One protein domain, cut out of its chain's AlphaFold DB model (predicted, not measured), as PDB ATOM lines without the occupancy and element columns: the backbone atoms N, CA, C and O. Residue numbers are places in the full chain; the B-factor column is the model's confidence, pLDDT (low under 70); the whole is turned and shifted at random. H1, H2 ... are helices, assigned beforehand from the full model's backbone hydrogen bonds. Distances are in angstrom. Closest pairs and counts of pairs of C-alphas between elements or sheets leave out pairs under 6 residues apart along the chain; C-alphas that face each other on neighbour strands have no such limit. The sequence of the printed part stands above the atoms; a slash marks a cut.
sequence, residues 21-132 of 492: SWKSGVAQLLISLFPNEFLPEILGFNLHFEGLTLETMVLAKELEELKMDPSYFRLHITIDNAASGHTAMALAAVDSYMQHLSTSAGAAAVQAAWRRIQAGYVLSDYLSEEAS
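AT A GLANCE: This is residues 21 to 132 of the 492 residues of the protein "Putative abc transporter" of Diplodia seriata (UniProt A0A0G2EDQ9). What shape is seen first? Two long helices, H5 and H6, form a hairpin opening as a narrow V, and H2 packs on both arms. A smaller hairpin, H3 and H4, makes one end of the long axis, and H1 meets H2 and H6 through few contacts. What is printed, and how spread out is it? The 112 residues hold six named helices, H1 to H6 in that order, and no named strand: the class is all helix. The whole is only just loose, close to compact, with a radius of gyration of the C-alphas of 16.2 A, and spans 54 by 31 by 23 A.

HOW THE PARTS SIT: What does the first helix touch? With residues 31 to 32 alone, H1, residues 21 to 32, only just touches H2, residues 35 to 49, in 3 pairs of C-alphas within 8 A, the closest Ile 31 and Phe 38 at 6.8 A. Which helices touch most? H2 and H6, residues 107 to 128, touch at a steep tilt of 55 degrees, their closest C-alphas, Glu 41 and Gly 120, 4.0 A apart. With residues 98 to 102 alone, H5, residues 86 to 104, touches H6 in a hairpin at a shallow tilt of 24 degrees. Where are the others? H3, residues 54 to 65, and H4, residues 71 to 79, form a hairpin, the C-alphas of Ala 60 and Phe 73 closest at 5.3 A; H3 is apart from H5. Are the backbones even? Every O i to N i+4 pair is within hydrogen-bond range in H1, H5 and H6, but 9 of 11 in H2, 7 of 8 in H3 and 4 of 5 in H4.

IN THESE COORDINATES: Where do the helices begin and end? H1 begins at C-alpha 21 (283.639, 231.779, 199.308), and H6 ends at C-alpha 128 (285.973, 224.953, 204.632). How long are the longest? H6 measures 32.0 A and H5 26.7 A from first to last C-alpha.

THE WHOLE: How large is it? The two farthest C-alphas, Lys 67 and Gly 106, are 54.8 A apart. Is anything cut or uncertain? The printed part has no cut and no long link; residues 128 to 132 have pLDDT under 70.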
ATOM      1  N   SER A  21     284.081 232.568 200.468       82.94
ATOM      2  CA  SER A  21     283.639 231.779 199.308       82.94
ATOM      3  C   SER A  21     284.543 231.981 198.088       82.94
ATOM      4  O   SER A  21     284.921 231.024 197.411       82.94
ATOM      5  N   TRP A  22     284.966 233.225 197.840       84.12
ATOM      6  CA  TRP A  22     285.908 233.536 196.763       84.12
ATOM      7  C   TRP A  22     287.310 232.993 197.030       84.12
ATOM      8  O   TRP A  22     287.940 232.466 196.116       84.12
ATOM      9  N   LYS A  23     287.809 233.091 198.267       86.75
ATOM     10  CA  LYS A  23     289.113 232.528 198.645       86.75
ATOM     11  C   LYS A  23     289.140 231.011 198.473       86.75
ATOM     12  O   LYS A  23     290.100 230.512 197.892       86.75
ATOM     13  N   SER A  24     288.097 230.313 198.922       87.06
ATOM     14  CA  SER A  24     287.970 228.859 198.782       87.06
ATOM     15  C   SER A  24     287.954 228.444 197.308       87.06
ATOM     16  O   SER A  24     288.819 227.683 196.870       87.06
ATOM     17  N   GLY A  25     287.089 229.061 196.494       87.62
ATOM     18  CA  GLY A  25     287.025 228.776 195.057       87.62
ATOM     19  C   GLY A  25     288.322 229.099 194.302       87.62
ATOM     20  O   GLY A  25     288.772 228.314 193.468       87.62
ATOM     21  N   VAL A  26     288.973 230.228 194.603       88.75
ATOM     22  CA  VAL A  26     290.255 230.594 193.975       88.75
ATOM     23  C   VAL A  26     291.370 229.634 194.384       88.75
ATOM     24  O   VAL A  26     292.169 229.253 193.534       88.75
ATOM     25  N   ALA A  27     291.433 229.212 195.647       89.25
ATOM     26  CA  ALA A  27     292.456 228.279 196.107       89.25
ATOM     27  C   ALA A  27     292.330 226.897 195.438       89.25
ATOM     28  O   ALA A  27     293.338 226.370 194.966       89.25
ATOM     29  N   GLN A  28     291.106 226.369 195.310       89.00
ATOM     30  CA  GLN A  28     290.820 225.126 194.573       89.00
ATOM     31  C   GLN A  28     291.266 225.215 193.102       89.00
ATOM     32  O   GLN A  28     291.885 224.297 192.558       89.00
ATOM     33  N   LEU A  29     291.017 226.354 192.449       87.44
ATOM     34  CA  LEU A  29     291.484 226.580 191.080       87.44
ATOM     35  C   LEU A  29     293.010 226.685 191.008       87.44
ATOM     36  O   LEU A  29     293.618 226.073 190.141       87.44
ATOM     37  N   LEU A  30     293.653 227.428 191.910       88.94
ATOM     38  CA  LEU A  30     295.100 227.650 191.858       88.94
ATOM     39  C   LEU A  30     295.906 226.364 192.044       88.94
ATOM     40  O   LEU A  30     296.880 226.164 191.319       88.94
ATOM     41  N   ILE A  31     295.511 225.499 192.983       88.50
ATOM     42  CA  ILE A  31     296.242 224.251 193.235       88.50
ATOM     43  C   ILE A  31     296.136 223.282 192.046       88.50
ATOM     44  O   ILE A  31     297.117 222.629 191.701       88.50
ATOM     45  N   SER A  32     294.993 223.259 191.351       85.94
ATOM     46  CA  SER A  32     294.772 222.386 190.185       85.94
ATOM     47  C   SER A  32     295.504 222.827 188.910       85.94
ATOM     48  O   SER A  32     295.663 222.022 187.996       85.94
ATOM     49  N   LEU A  33     296.005 224.068 188.834       86.25
ATOM     50  CA  LEU A  33     296.765 224.556 187.673       86.25
ATOM     51  C   LEU A  33     298.183 223.977 187.566       86.25
ATOM     52  O   LEU A  33     298.796 224.064 186.502       86.25
ATOM     53  N   PHE A  34     298.711 223.415 188.654       87.69
ATOM     54  CA  PHE A  34     300.100 222.963 188.755       87.69
ATOM     55  C   PHE A  34     300.181 221.542 189.338       87.69
ATOM     56  O   PHE A  34     300.815 221.330 190.377       87.69
ATOM     57  N   PRO A  35     299.531 220.547 188.703       87.00
ATOM     58  CA  PRO A  35     299.430 219.206 189.262       87.00
ATOM     59  C   PRO A  35     300.790 218.517 189.372       87.00
ATOM     60  O   PRO A  35     301.028 217.830 190.353       87.00
ATOM     61  N   ASN A  36     301.729 218.752 188.451       84.75
ATOM     62  CA  ASN A  36     303.068 218.156 188.537       84.75
ATOM     63  C   ASN A  36     303.839 218.668 189.765       84.75
ATOM     64  O   ASN A  36     304.517 217.909 190.460       84.75
ATOM     65  N   GLU A  37     303.702 219.957 190.068       88.06
ATOM     66  CA  GLU A  37     304.390 220.607 191.176       88.06
ATOM     67  C   GLU A  37     303.702 220.393 192.518       88.06
ATOM     68  O   GLU A  37     304.408 220.448 193.524       88.06
ATOM     69  N   PHE A  38     302.381 220.173 192.553       92.69
ATOM     70  CA  PHE A  38     301.569 220.097 193.777       92.69
ATOM     71  C   PHE A  38     300.744 218.809 193.924       92.69
ATOM     72  O   PHE A  38     299.851 218.766 194.764       92.69
ATOM     73  N   LEU A  39     301.044 217.737 193.177       94.75
ATOM     74  CA  LEU A  39     300.317 216.460 193.279       94.75
ATOM     75  C   LEU A  39     300.144 215.963 194.730       94.75
ATOM     76  O   LEU A  39     299.016 215.639 195.094       94.75
ATOM     77  N   PRO A  40     301.180 215.939 195.596       96.69
ATOM     78  CA  PRO A  40     301.002 215.532 196.991       96.69
ATOM     79  C   PRO A  40     300.013 216.417 197.760       96.69
ATOM     80  O   PRO A  40     299.190 215.904 198.512       96.69
ATOM     81  N   GLU A  41     300.072 217.738 197.578       96.69
ATOM     82  CA  GLU A  41     299.127 218.670 198.193       96.69
ATOM     83  C   GLU A  41     297.708 218.465 197.647       96.69
ATOM     84  O   GLU A  41     296.765 218.488 198.427       96.69
ATOM     85  N   ILE A  42     297.541 218.209 196.345       97.06
ATOM     86  CA  ILE A  42     296.237 217.906 195.733       97.06
ATOM     87  C   ILE A  42     295.646 216.629 196.333       97.06
ATOM     88  O   ILE A  42     294.472 216.617 196.683       97.06
ATOM     89  N   LEU A  43     296.451 215.575 196.504       97.38
ATOM     90  CA  LEU A  43     296.001 214.323 197.122       97.38
ATOM     91  C   LEU A  43     295.533 214.540 198.567       97.38
ATOM     92  O   LEU A  43     294.481 214.042 198.958       97.38
ATOM     93  N   GLY A  44     296.288 215.314 199.349       97.38
ATOM     94  CA  GLY A  44     295.901 215.669 200.714       97.38
ATOM     95  C   GLY A  44     294.653 216.542 200.784       97.38
ATOM     96  O   GLY A  44     293.781 216.295 201.612       97.38
ATOM     97  N   PHE A  45     294.557 217.529 199.891       96.62
ATOM     98  CA  PHE A  45     293.383 218.385 199.751       96.62
ATOM     99  C   PHE A  45     292.144 217.541 199.453       96.62
ATOM    100  O   PHE A  45     291.149 217.650 200.159       96.62
ATOM    101  N   ASN A  46     292.235 216.653 198.458       95.56
ATOM    102  CA  ASN A  46     291.159 215.751 198.065       95.56
ATOM    103  C   ASN A  46     290.744 214.821 199.212       95.56
ATOM    104  O   ASN A  46     289.561 214.628 199.444       95.56
ATOM    105  N   LEU A  47     291.704 214.279 199.970       95.88
ATOM    106  CA  LEU A  47     291.408 213.408 201.112       95.88
ATOM    107  C   LEU A  47     290.561 214.098 202.189       95.88
ATOM    108  O   LEU A  47     289.663 213.469 202.739       95.88
ATOM    109  N   HIS A  48     290.849 215.362 202.503       95.06
ATOM    110  CA  HIS A  48     290.005 216.130 203.418       95.06
ATOM    111  C   HIS A  48     288.660 216.483 202.771       95.06
ATOM    112  O   HIS A  48     287.618 216.319 203.396       95.06
ATOM    113  N   PHE A  49     288.691 216.971 201.527       93.12
ATOM    114  CA  PHE A  49     287.515 217.461 200.809       93.12
ATOM    115  C   PHE A  49     286.427 216.394 200.647       93.12
ATOM    116  O   PHE A  49     285.253 216.696 200.822       93.12
ATOM    117  N   GLU A  50     286.826 215.152 200.370       93.31
ATOM    118  CA  GLU A  50     285.927 213.998 200.239       93.31
ATOM    119  C   GLU A  50     285.492 213.418 201.596       93.31
ATOM    120  O   GLU A  50     284.874 212.358 201.645       93.31
ATOM    121  N   GLY A  51     285.881 214.028 202.720       91.31
ATOM    122  CA  GLY A  51     285.500 213.591 204.059       91.31
ATOM    123  C   GLY A  51     284.114 214.100 204.457       91.31
ATOM    124  O   GLY A  51     283.804 215.280 204.304       91.31
ATOM    125  N   LEU A  52     283.289 213.229 205.045       88.69
ATOM    126  CA  LEU A  52     281.994 213.635 205.590       88.69
ATOM    127  C   LEU A  52     282.156 214.651 206.735       88.69
ATOM    128  O   LEU A  52     282.771 214.348 207.760       88.69
ATOM    129  N   THR A  53     281.528 215.818 206.590       86.69
ATOM    130  CA  THR A  53     281.549 216.894 207.595       86.69
ATOM    131  C   THR A  53     280.268 216.934 208.434       86.69
ATOM    132  O   THR A  53     279.202 216.463 208.013       86.69
ATOM    133  N   LEU A  54     280.352 217.509 209.639       86.50
ATOM    134  CA  LEU A  54     279.176 217.726 210.489       86.50
ATOM    135  C   LEU A  54     278.216 218.726 209.835       86.50
ATOM    136  O   LEU A  54     277.002 218.535 209.866       86.50
ATOM    137  N   GLU A  55     278.769 219.741 209.184       86.69
ATOM    138  CA  GLU A  55     278.075 220.795 208.457       86.69
ATOM    139  C   GLU A  55     277.189 220.207 207.357       86.69
ATOM    140  O   GLU A  55     276.028 220.590 207.238       86.69
ATOM    141  N   THR A  56     277.676 219.216 206.600       89.94
ATOM    142  CA  THR A  56     276.867 218.497 205.599       89.94
ATOM    143  C   THR A  56     275.630 217.848 206.231       89.94
ATOM    144  O   THR A  56     274.537 217.918 205.664       89.94
ATOM    145  N   MET A  57     275.776 217.233 207.410       91.75
ATOM    146  CA  MET A  57     274.665 216.589 208.122       91.75
ATOM    147  C   MET A  57     273.681 217.608 208.703       91.75
ATOM    148  O   MET A  57     272.468 217.408 208.608       91.75
ATOM    149  N   VAL A  58     274.193 218.708 209.263       93.12
ATOM    150  CA  VAL A  58     273.384 219.826 209.767       93.12
ATOM    151  C   VAL A  58     272.590 220.455 208.624       93.12
ATOM    152  O   VAL A  58     271.369 220.529 208.716       93.12
ATOM    153  N   LEU A  59     273.230 220.788 207.499       92.38
ATOM    154  CA  LEU A  59     272.567 221.368 206.327       92.38
ATOM    155  C   LEU A  59     271.487 220.448 205.754       92.38
ATOM    156  O   LEU A  59     270.400 220.914 205.413       92.38
ATOM    157  N   ALA A  60     271.743 219.139 205.679       94.00
ATOM    158  CA  ALA A  60     270.730 218.180 205.245       94.00
ATOM    159  C   ALA A  60     269.475 218.215 206.138       94.00
ATOM    160  O   ALA A  60     268.367 218.005 205.637       94.00
ATOM    161  N   LYS A  61     269.642 218.490 207.439       94.44
ATOM    162  CA  LYS A  61     268.544 218.595 208.402       94.44
ATOM    163  C   LYS A  61     267.855 219.959 208.362       94.44
ATOM    164  O   LYS A  61     266.633 220.015 208.261       94.44
ATOM    165  N   GLU A  62     268.616 221.044 208.396       96.62
ATOM    166  CA  GLU A  62     268.081 222.409 208.413       96.62
ATOM    167  C   GLU A  62     267.329 222.746 207.120       96.62
ATOM    168  O   GLU A  62     266.259 223.354 207.165       96.62
ATOM    169  N   LEU A  63     267.819 222.297 205.958       96.56
ATOM    170  CA  LEU A  63     267.105 222.484 204.690       96.56
ATOM    171  C   LEU A  63     265.735 221.801 204.706       96.56
ATOM    172  O   LEU A  63     264.762 222.386 204.234       96.56
ATOM    173  N   GLU A  64     265.634 220.605 205.292       93.88
ATOM    174  CA  GLU A  64     264.357 219.906 205.463       93.88
ATOM    175  C   GLU A  64     263.394 220.713 206.354       93.88
ATOM    176  O   GLU A  64     262.222 220.884 206.005       93.88
ATOM    177  N   GLU A  65     263.884 221.266 207.466       96.31
ATOM    178  CA  GLU A  65     263.101 222.111 208.383       96.31
ATOM    179  C   GLU A  65     262.612 223.403 207.710       96.31
ATOM    180  O   GLU A  65     261.475 223.838 207.925       96.31
ATOM    181  N   LEU A  66     263.429 223.962 206.816       97.12
ATOM    182  CA  LEU A  66     263.097 225.110 205.969       97.12
ATOM    183  C   LEU A  66     262.243 224.745 204.742       97.12
ATOM    184  O   LEU A  66     261.910 225.628 203.948       97.12
ATOM    185  N   LYS A  67     261.840 223.475 204.589       96.31
ATOM    186  CA  LYS A  67     261.056 222.953 203.451       96.31
ATOM    187  C   LYS A  67     261.759 223.116 202.095       96.31
ATOM    188  O   LYS A  67     261.101 223.292 201.068       96.31
ATOM    189  N   MET A  68     263.087 223.057 202.094       96.88
ATOM    190  CA  MET A  68     263.939 222.989 200.908       96.88
ATOM    191  C   MET A  68     264.384 221.544 200.658       96.88
ATOM    192  O   MET A  68     264.390 220.729 201.573       96.88
ATOM    193  N   ASP A  69     264.741 221.214 199.413       95.56
ATOM    194  CA  ASP A  69     265.185 219.865 199.043       95.56
ATOM    195  C   ASP A  69     266.626 219.594 199.528       95.56
ATOM    196  O   ASP A  69     267.562 220.216 199.017       95.56
ATOM    197  N   PRO A  70     266.846 218.657 200.475       95.50
ATOM    198  CA  PRO A  70     268.174 218.346 200.997       95.50
ATOM    199  C   PRO A  70     268.895 217.254 200.190       95.50
ATOM    200  O   PRO A  70     269.943 216.772 200.625       95.50
ATOM    201  N   SER A  71     268.343 216.807 199.051       93.12
ATOM    202  CA  SER A  71     268.826 215.626 198.315       93.12
ATOM    203  C   SER A  71     270.317 215.675 197.983       93.12
ATOM    204  O   SER A  71     270.994 214.657 198.098       93.12
ATOM    205  N   TYR A  72     270.846 216.854 197.642       90.50
ATOM    206  CA  TYR A  72     272.275 217.041 197.376       90.50
ATOM    207  C   TYR A  72     273.147 216.666 198.585       90.50
ATOM    208  O   TYR A  72     274.066 215.860 198.457       90.50
ATOM    209  N   PHE A  73     272.837 217.198 199.769       92.94
ATOM    210  CA  PHE A  73     273.609 216.938 200.988       92.94
ATOM    211  C   PHE A  73     273.379 215.516 201.507       92.94
ATOM    212  O   PHE A  73     274.325 214.844 201.905       92.94
ATOM    213  N   ARG A  74     272.140 215.007 201.424       92.62
ATOM    214  CA  ARG A  74     271.822 213.615 201.789       92.62
ATOM    215  C   ARG A  74     272.584 212.602 200.949       92.62
ATOM    216  O   ARG A  74     272.969 211.563 201.477       92.62
ATOM    217  N   LEU A  75     272.782 212.892 199.665       90.62
ATOM    218  CA  LEU A  75     273.577 212.037 198.800       90.62
ATOM    219  C   LEU A  75     275.021 211.959 199.311       90.62
ATOM    220  O   LEU A  75     275.479 210.846 199.560       90.62
ATOM    221  N   HIS A  76     275.677 213.098 199.557       91.81
ATOM    222  CA  HIS A  76     277.071 213.178 200.034       91.81
ATOM    223  C   HIS A  76     277.287 212.471 201.382       91.81
ATOM    224  O   HIS A  76     278.263 211.751 201.542       91.81
ATOM    225  N   ILE A  77     276.302 212.488 202.292       91.50
ATOM    226  CA  ILE A  77     276.348 211.662 203.523       91.50
ATOM    227  C   ILE A  77     276.577 210.170 203.221       91.50
ATOM    228  O   ILE A  77     277.201 209.459 204.007       91.50
ATOM    229  N   THR A  78     276.050 209.675 202.099       89.88
ATOM    230  CA  THR A  78     276.138 208.259 201.721       89.88
ATOM    231  C   THR A  78     277.282 207.949 200.762       89.88
ATOM    232  O   THR A  78     277.947 206.928 200.945       89.88
ATOM    233  N   ILE A  79     277.520 208.789 199.749       90.50
ATOM    234  CA  ILE A  79     278.543 208.527 198.724       90.50
ATOM    235  C   ILE A  79     279.960 208.845 199.210       90.50
ATOM    236  O   ILE A  79     280.894 208.201 198.742       90.50
ATOM    237  N   ASP A  80     280.110 209.683 200.238       92.06
ATOM    238  CA  ASP A  80     281.406 210.066 200.822       92.06
ATOM    239  C   ASP A  80     281.731 209.220 202.062       92.06
ATOM    240  O   ASP A  80     282.296 209.676 203.051       92.06
ATOM    241  N   ASN A  81     281.308 207.955 202.076       90.06
ATOM    242  CA  ASN A  81     281.582 207.077 203.208       90.06
ATOM    243  C   ASN A  81     283.035 206.556 203.188       90.06
ATOM    244  O   ASN A  81     283.614 206.278 202.137       90.06
ATOM    245  N   ALA A  82     283.595 206.312 204.374       90.00
ATOM    246  CA  ALA A  82     284.975 205.851 204.546       90.00
ATOM    247  C   ALA A  82     285.230 204.372 204.181       90.00
ATOM    248  O   ALA A  82     286.369 203.921 204.268       90.00
ATOM    249  N   ALA A  83     284.204 203.601 203.805       89.12
ATOM    250  CA  ALA A  83     284.356 202.183 203.475       89.12
ATOM    251  C   ALA A  83     284.558 201.959 201.971       89.12
ATOM    252  O   ALA A  83     285.545 201.359 201.555       89.12
ATOM    253  N   SER A  84     283.619 202.438 201.157       86.50
ATOM    254  CA  SER A  84     283.635 202.274 199.701       86.50
ATOM    255  C   SER A  84     283.313 203.561 198.946       86.50
ATOM    256  O   SER A  84     283.193 203.512 197.730       86.50
ATOM    257  N   GLY A  85     283.095 204.668 199.653       89.00
ATOM    258  CA  GLY A  85     282.757 205.961 199.077       89.00
ATOM    259  C   GLY A  85     283.972 206.777 198.638       89.00
ATOM    260  O   GLY A  85     285.104 206.286 198.622       89.00
ATOM    261  N   HIS A  86     283.741 208.050 198.321       91.69
ATOM    262  CA  HIS A  86     284.779 208.956 197.818       91.69
ATOM    263  C   HIS A  86     285.923 209.166 198.820       91.69
ATOM    264  O   HIS A  86     287.086 209.149 198.412       91.69
ATOM    265  N   THR A  87     285.651 209.198 200.133       92.44
ATOM    266  CA  THR A  87     286.717 209.208 201.155       92.44
ATOM    267  C   THR A  87     287.635 207.985 201.040       92.44
ATOM    268  O   THR A  87     288.858 208.109 201.124       92.44
ATOM    269  N   ALA A  88     287.068 206.789 200.833       91.19
ATOM    270  CA  ALA A  88     287.846 205.558 200.699       91.19
ATOM    271  C   ALA A  88     288.708 205.575 199.425       91.19
ATOM    272  O   ALA A  88     289.864 205.151 199.451       91.19
ATOM    273  N   MET A  89     288.175 206.111 198.323       90.62
ATOM    274  CA  MET A  89     288.921 206.293 197.074       90.62
ATOM    275  C   MET A  89     290.062 207.300 197.230       90.62
ATOM    276  O   MET A  89     291.172 207.043 196.764       90.62
ATOM    277  N   ALA A  90     289.814 208.429 197.899       93.56
ATOM    278  CA  ALA A  90     290.831 209.442 198.154       93.56
ATOM    279  C   ALA A  90     291.975 208.880 199.015       93.56
ATOM    280  O   ALA A  90     293.149 209.119 198.721       93.56
ATOM    281  N   LEU A  91     291.644 208.069 200.026       93.31
ATOM    282  CA  LEU A  91     292.631 207.353 200.834       93.31
ATOM    283  C   LEU A  91     293.432 206.350 199.990       93.31
ATOM    284  O   LEU A  91     294.660 206.353 200.044       93.31
ATOM    285  N   ALA A  92     292.764 205.554 199.152       91.56
ATOM    286  CA  ALA A  92     293.428 204.603 198.259       91.56
ATOM    287  C   ALA A  92     294.378 205.294 197.260       91.56
ATOM    288  O   ALA A  92     295.453 204.769 196.962       91.56
ATOM    289  N   ALA A  93     294.024 206.487 196.770       92.31
ATOM    290  CA  ALA A  93     294.888 207.286 195.902       92.31
ATOM    291  C   ALA A  93     296.159 207.757 196.631       92.31
ATOM    292  O   ALA A  93     297.260 207.659 196.078       92.31
ATOM    293  N   VAL A  94     296.026 208.209 197.884       95.88
ATOM    294  CA  VAL A  94     297.168 208.541 198.750       95.88
ATOM    295  C   VAL A  94     298.048 207.309 198.971       95.88
ATOM    296  O   VAL A  94     299.256 207.382 198.742       95.88
ATOM    297  N   ASP A  95     297.463 206.173 199.343       94.38
ATOM    298  CA  ASP A  95     298.202 204.931 199.593       94.38
ATOM    299  C   ASP A  95     298.960 204.453 198.348       94.38
ATOM    300  O   ASP A  95     300.150 204.136 198.428       94.38
ATOM    301  N   SER A  96     298.308 204.463 197.183       91.94
ATOM    302  CA  SER A  96     298.917 204.098 195.899       91.94
ATOM    303  C   SER A  96     300.105 205.002 195.558       91.94
ATOM    304  O   SER A  96     301.190 204.518 195.218       91.94
ATOM    305  N   TYR A  97     299.956 206.318 195.733       94.75
ATOM    306  CA  TYR A  97     301.042 207.271 195.504       94.75
ATOM    307  C   TYR A  97     302.225 207.048 196.459       94.75
ATOM    308  O   TYR A  97     303.389 207.065 196.046       94.75
ATOM    309  N   MET A  98     301.944 206.775 197.733       95.75
ATOM    310  CA  MET A  98     302.970 206.504 198.742       95.75
ATOM    311  C   MET A  98     303.717 205.192 198.463       95.75
ATOM    312  O   MET A  98     304.946 205.148 198.579       95.75
ATOM    313  N   GLN A  99     303.012 204.143 198.028       94.25
ATOM    314  CA  GLN A  99     303.616 202.880 197.587       94.25
ATOM    315  C   GLN A  99     304.476 203.072 196.333       94.25
ATOM    316  O   GLN A  99     305.604 202.570 196.271       94.25
ATOM    317  N   HIS A 100     303.991 203.851 195.362       91.69
ATOM    318  CA  HIS A 100     304.764 204.206 194.177       91.69
ATOM    319  C   HIS A 100     306.086 204.880 194.570       91.69
ATOM    320  O   HIS A 100     307.147 204.399 194.187       91.69
ATOM    321  N   LEU A 101     306.059 205.916 195.415       94.56
ATOM    322  CA  LEU A 101     307.282 206.581 195.880       94.56
ATOM    323  C   LEU A 101     308.208 205.653 196.672       94.56
ATOM    324  O   LEU A 101     309.430 205.746 196.543       94.56
ATOM    325  N   SER A 102     307.645 204.747 197.474       94.06
ATOM    326  CA  SER A 102     308.437 203.766 198.218       94.06
ATOM    327  C   SER A 102     309.226 202.844 197.289       94.06
ATOM    328  O   SER A 102     310.344 202.460 197.632       94.06
ATOM    329  N   THR A 103     308.665 202.493 196.129       92.44
ATOM    330  CA  THR A 103     309.321 201.623 195.140       92.44
ATOM    331  C   THR A 103     310.247 202.386 194.194       92.44
ATOM    332  O   THR A 103     311.289 201.849 193.824       92.44
ATOM    333  N   SER A 104     309.918 203.630 193.826       90.12
ATOM    334  CA  SER A 104     310.642 204.392 192.797       90.12
ATOM    335  C   SER A 104     311.688 205.379 193.332       90.12
ATOM    336  O   SER A 104     312.683 205.627 192.654       90.12
ATOM    337  N   ALA A 105     311.495 205.943 194.530       90.75
ATOM    338  CA  ALA A 105     312.281 207.082 195.029       90.75
ATOM    339  C   ALA A 105     312.780 206.942 196.486       90.75
ATOM    340  O   ALA A 105     313.589 207.748 196.953       90.75
ATOM    341  N   GLY A 106     312.331 205.912 197.210       92.88
ATOM    342  CA  GLY A 106     312.811 205.563 198.548       92.88
ATOM    343  C   GLY A 106     312.225 206.401 199.694       92.88
ATOM    344  O   GLY A 106     311.410 207.308 199.520       92.88
ATOM    345  N   ALA A 107     312.654 206.090 200.921       93.94
ATOM    346  CA  ALA A 107     312.002 206.568 202.147       93.94
ATOM    347  C   ALA A 107     312.016 208.099 202.329       93.94
ATOM    348  O   ALA A 107     311.074 208.667 202.880       93.94
ATOM    349  N   ALA A 108     313.066 208.787 201.868       94.25
ATOM    350  CA  ALA A 108     313.151 210.244 201.974       94.25
ATOM    351  C   ALA A 108     312.074 210.951 201.130       94.25
ATOM    352  O   ALA A 108     311.477 211.925 201.595       94.25
ATOM    353  N   ALA A 109     311.792 210.430 199.930       94.44
ATOM    354  CA  ALA A 109     310.748 210.943 199.047       94.44
ATOM    355  C   ALA A 109     309.354 210.713 199.641       94.44
ATOM    356  O   ALA A 109     308.555 211.646 199.689       94.44
ATOM    357  N   VAL A 110     309.106 209.521 200.195       96.44
ATOM    358  CA  VAL A 110     307.867 209.188 200.923       96.44
ATOM    359  C   VAL A 110     307.627 210.177 202.068       96.44
ATOM    360  O   VAL A 110     306.551 210.757 202.184       96.44
ATOM    361  N   GLN A 111     308.647 210.451 202.885       96.31
ATOM    362  CA  GLN A 111     308.535 211.405 203.994       96.31
ATOM    363  C   GLN A 111     308.306 212.849 203.530       96.31
ATOM    364  O   GLN A 111     307.618 213.616 204.204       96.31
ATOM    365  N   ALA A 112     308.904 213.255 202.408       95.69
ATOM    366  CA  ALA A 112     308.669 214.574 201.826       95.69
ATOM    367  C   ALA A 112     307.244 214.704 201.268       95.69
ATOM    368  O   ALA A 112     306.577 215.701 201.541       95.69
ATOM    369  N   ALA A 113     306.763 213.689 200.550       96.69
ATOM    370  CA  ALA A 113     305.399 213.629 200.042       96.69
ATOM    371  C   ALA A 113     304.365 213.625 201.170       96.69
ATOM    372  O   ALA A 113     303.413 214.394 201.103       96.69
ATOM    373  N   TRP A 114     304.592 212.862 202.243       97.75
ATOM    374  CA  TRP A 114     303.676 212.811 203.384       97.75
ATOM    375  C   TRP A 114     303.455 214.179 204.031       97.75
ATOM    376  O   TRP A 114     302.316 214.583 204.249       97.75
ATOM    377  N   ARG A 115     304.526 214.952 204.260       97.50
ATOM    378  CA  ARG A 115     304.394 216.326 204.776       97.50
ATOM    379  C   ARG A 115     303.574 217.206 203.835       97.50
ATOM    380  O   ARG A 115     302.789 218.032 204.277       97.50
ATOM    381  N   ARG A 116     303.725 217.032 202.527       97.12
ATOM    382  CA  ARG A 116     302.982 217.813 201.534       97.12
ATOM    383  C   ARG A 116     301.508 217.399 201.447       97.12
ATOM    384  O   ARG A 116     300.658 218.274 201.356       97.12
ATOM    385  N   ILE A 117     301.206 216.109 201.592       98.19
ATOM    386  CA  ILE A 117     299.837 215.594 201.758       98.19
ATOM    387  C   ILE A 117     299.191 216.213 203.003       98.19
ATOM    388  O   ILE A 117     298.107 216.777 202.914       98.19
ATOM    389  N   GLN A 118     299.885 216.228 204.144       97.62
ATOM    390  CA  GLN A 118     299.387 216.890 205.357       97.62
ATOM    391  C   GLN A 118     299.125 218.388 205.139       97.62
ATOM    392  O   GLN A 118     298.109 218.907 205.592       97.62
ATOM    393  N   ALA A 119     300.007 219.086 204.416       95.12
ATOM    394  CA  ALA A 119     299.808 220.498 204.091       95.12
ATOM    395  C   ALA A 119     298.569 220.727 203.206       95.12
ATOM    396  O   ALA A 119     297.833 221.682 203.436       95.12
ATOM    397  N   GLY A 120     298.330 219.855 202.223       95.56
ATOM    398  CA  GLY A 120     297.132 219.882 201.384       95.56
ATOM    399  C   GLY A 120     295.844 219.619 202.163       95.56
ATOM    400  O   GLY A 120     294.864 220.335 201.982       95.56
ATOM    401  N   TYR A 121     295.874 218.647 203.076       95.56
ATOM    402  CA  TYR A 121     294.751 218.323 203.962       95.56
ATOM    403  C   TYR A 121     294.355 219.534 204.816       95.56
ATOM    404  O   TYR A 121     293.211 219.975 204.779       95.56
ATOM    405  N   VAL A 122     295.333 220.144 205.500       92.12
ATOM    406  CA  VAL A 122     295.121 221.348 206.324       92.12
ATOM    407  C   VAL A 122     294.683 222.550 205.481       92.12
ATOM    408  O   VAL A 122     293.915 223.385 205.951       92.12
ATOM    409  N   LEU A 123     295.154 222.658 204.232       91.69
ATOM    410  CA  LEU A 123     294.689 223.700 203.318       91.69
ATOM    411  C   LEU A 123     293.191 223.554 203.027       91.69
ATOM    412  O   LEU A 123     292.493 224.563 203.048       91.69
ATOM    413  N   SER A 124     292.701 222.342 202.755       91.69
ATOM    414  CA  SER A 124     291.270 222.134 202.517       91.69
ATOM    415  C   SER A 124     290.441 222.394 203.773       91.69
ATOM    416  O   SER A 124     289.410 223.044 203.657       91.69
ATOM    417  N   ASP A 125     290.899 221.939 204.938       88.00
ATOM    418  CA  ASP A 125     290.248 222.148 206.241       88.00
ATOM    419  C   ASP A 125     290.050 223.642 206.538       88.00
ATOM    420  O   ASP A 125     288.934 224.140 206.686       88.00
ATOM    421  N   TYR A 126     291.130 224.417 206.433       82.62
ATOM    422  CA  TYR A 126     291.099 225.859 206.681       82.62
ATOM    423  C   TYR A 126     290.242 226.651 205.673       82.62
ATOM    424  O   TYR A 126     289.815 227.773 205.956       82.62
ATOM    425  N   LEU A 127     290.024 226.115 204.470       81.19
ATOM    426  CA  LEU A 127     289.183 226.743 203.447       81.19
ATOM    427  C   LEU A 127     287.704 226.364 203.556       81.19
ATOM    428  O   LEU A 127     286.907 226.994 202.859       81.19
ATOM    429  N   SER A 128     287.356 225.367 204.372       66.50
ATOM    430  CA  SER A 128     285.973 224.953 204.632       66.50
ATOM    431  C   SER A 128     285.334 225.714 205.795       66.50
ATOM    432  O   SER A 128     284.115 225.864 205.822       66.50
ATOM    433  N   GLU A 129     286.129 226.227 206.737       59.81
ATOM    434  CA  GLU A 129     285.620 226.941 207.911       59.81
ATOM    435  C   GLU A 129     285.650 228.472 207.736       59.81
ATOM    436  O   GLU A 129     286.649 229.063 207.302       59.81
ATOM    437  N   GLU A 130     284.582 229.159 208.163       52.75
ATOM    438  CA  GLU A 130     284.639 230.590 208.479       52.75
ATOM    439  C   GLU A 130     285.604 230.795 209.648       52.75
ATOM    440  O   GLU A 130     285.181 230.749 210.796       52.75
ATOM    441  N   ALA A 131     286.899 230.971 209.348       49.91
ATOM    442  CA  ALA A 131     287.982 231.264 210.290       49.91
ATOM    443  C   ALA A 131     287.656 230.818 211.725       49.91
ATOM    444  O   ALA A 131     287.415 231.662 212.596       49.91
ATOM    445  N   SER A 132     287.594 229.501 211.960       44.94
ATOM    446  CA  SER A 132     287.460 229.008 213.322       44.94
ATOM    447  C   SER A 132     288.530 229.669 214.182       44.94
ATOM    448  O   SER A 132     289.653 229.883 213.702       44.94
TER     449      SER A 132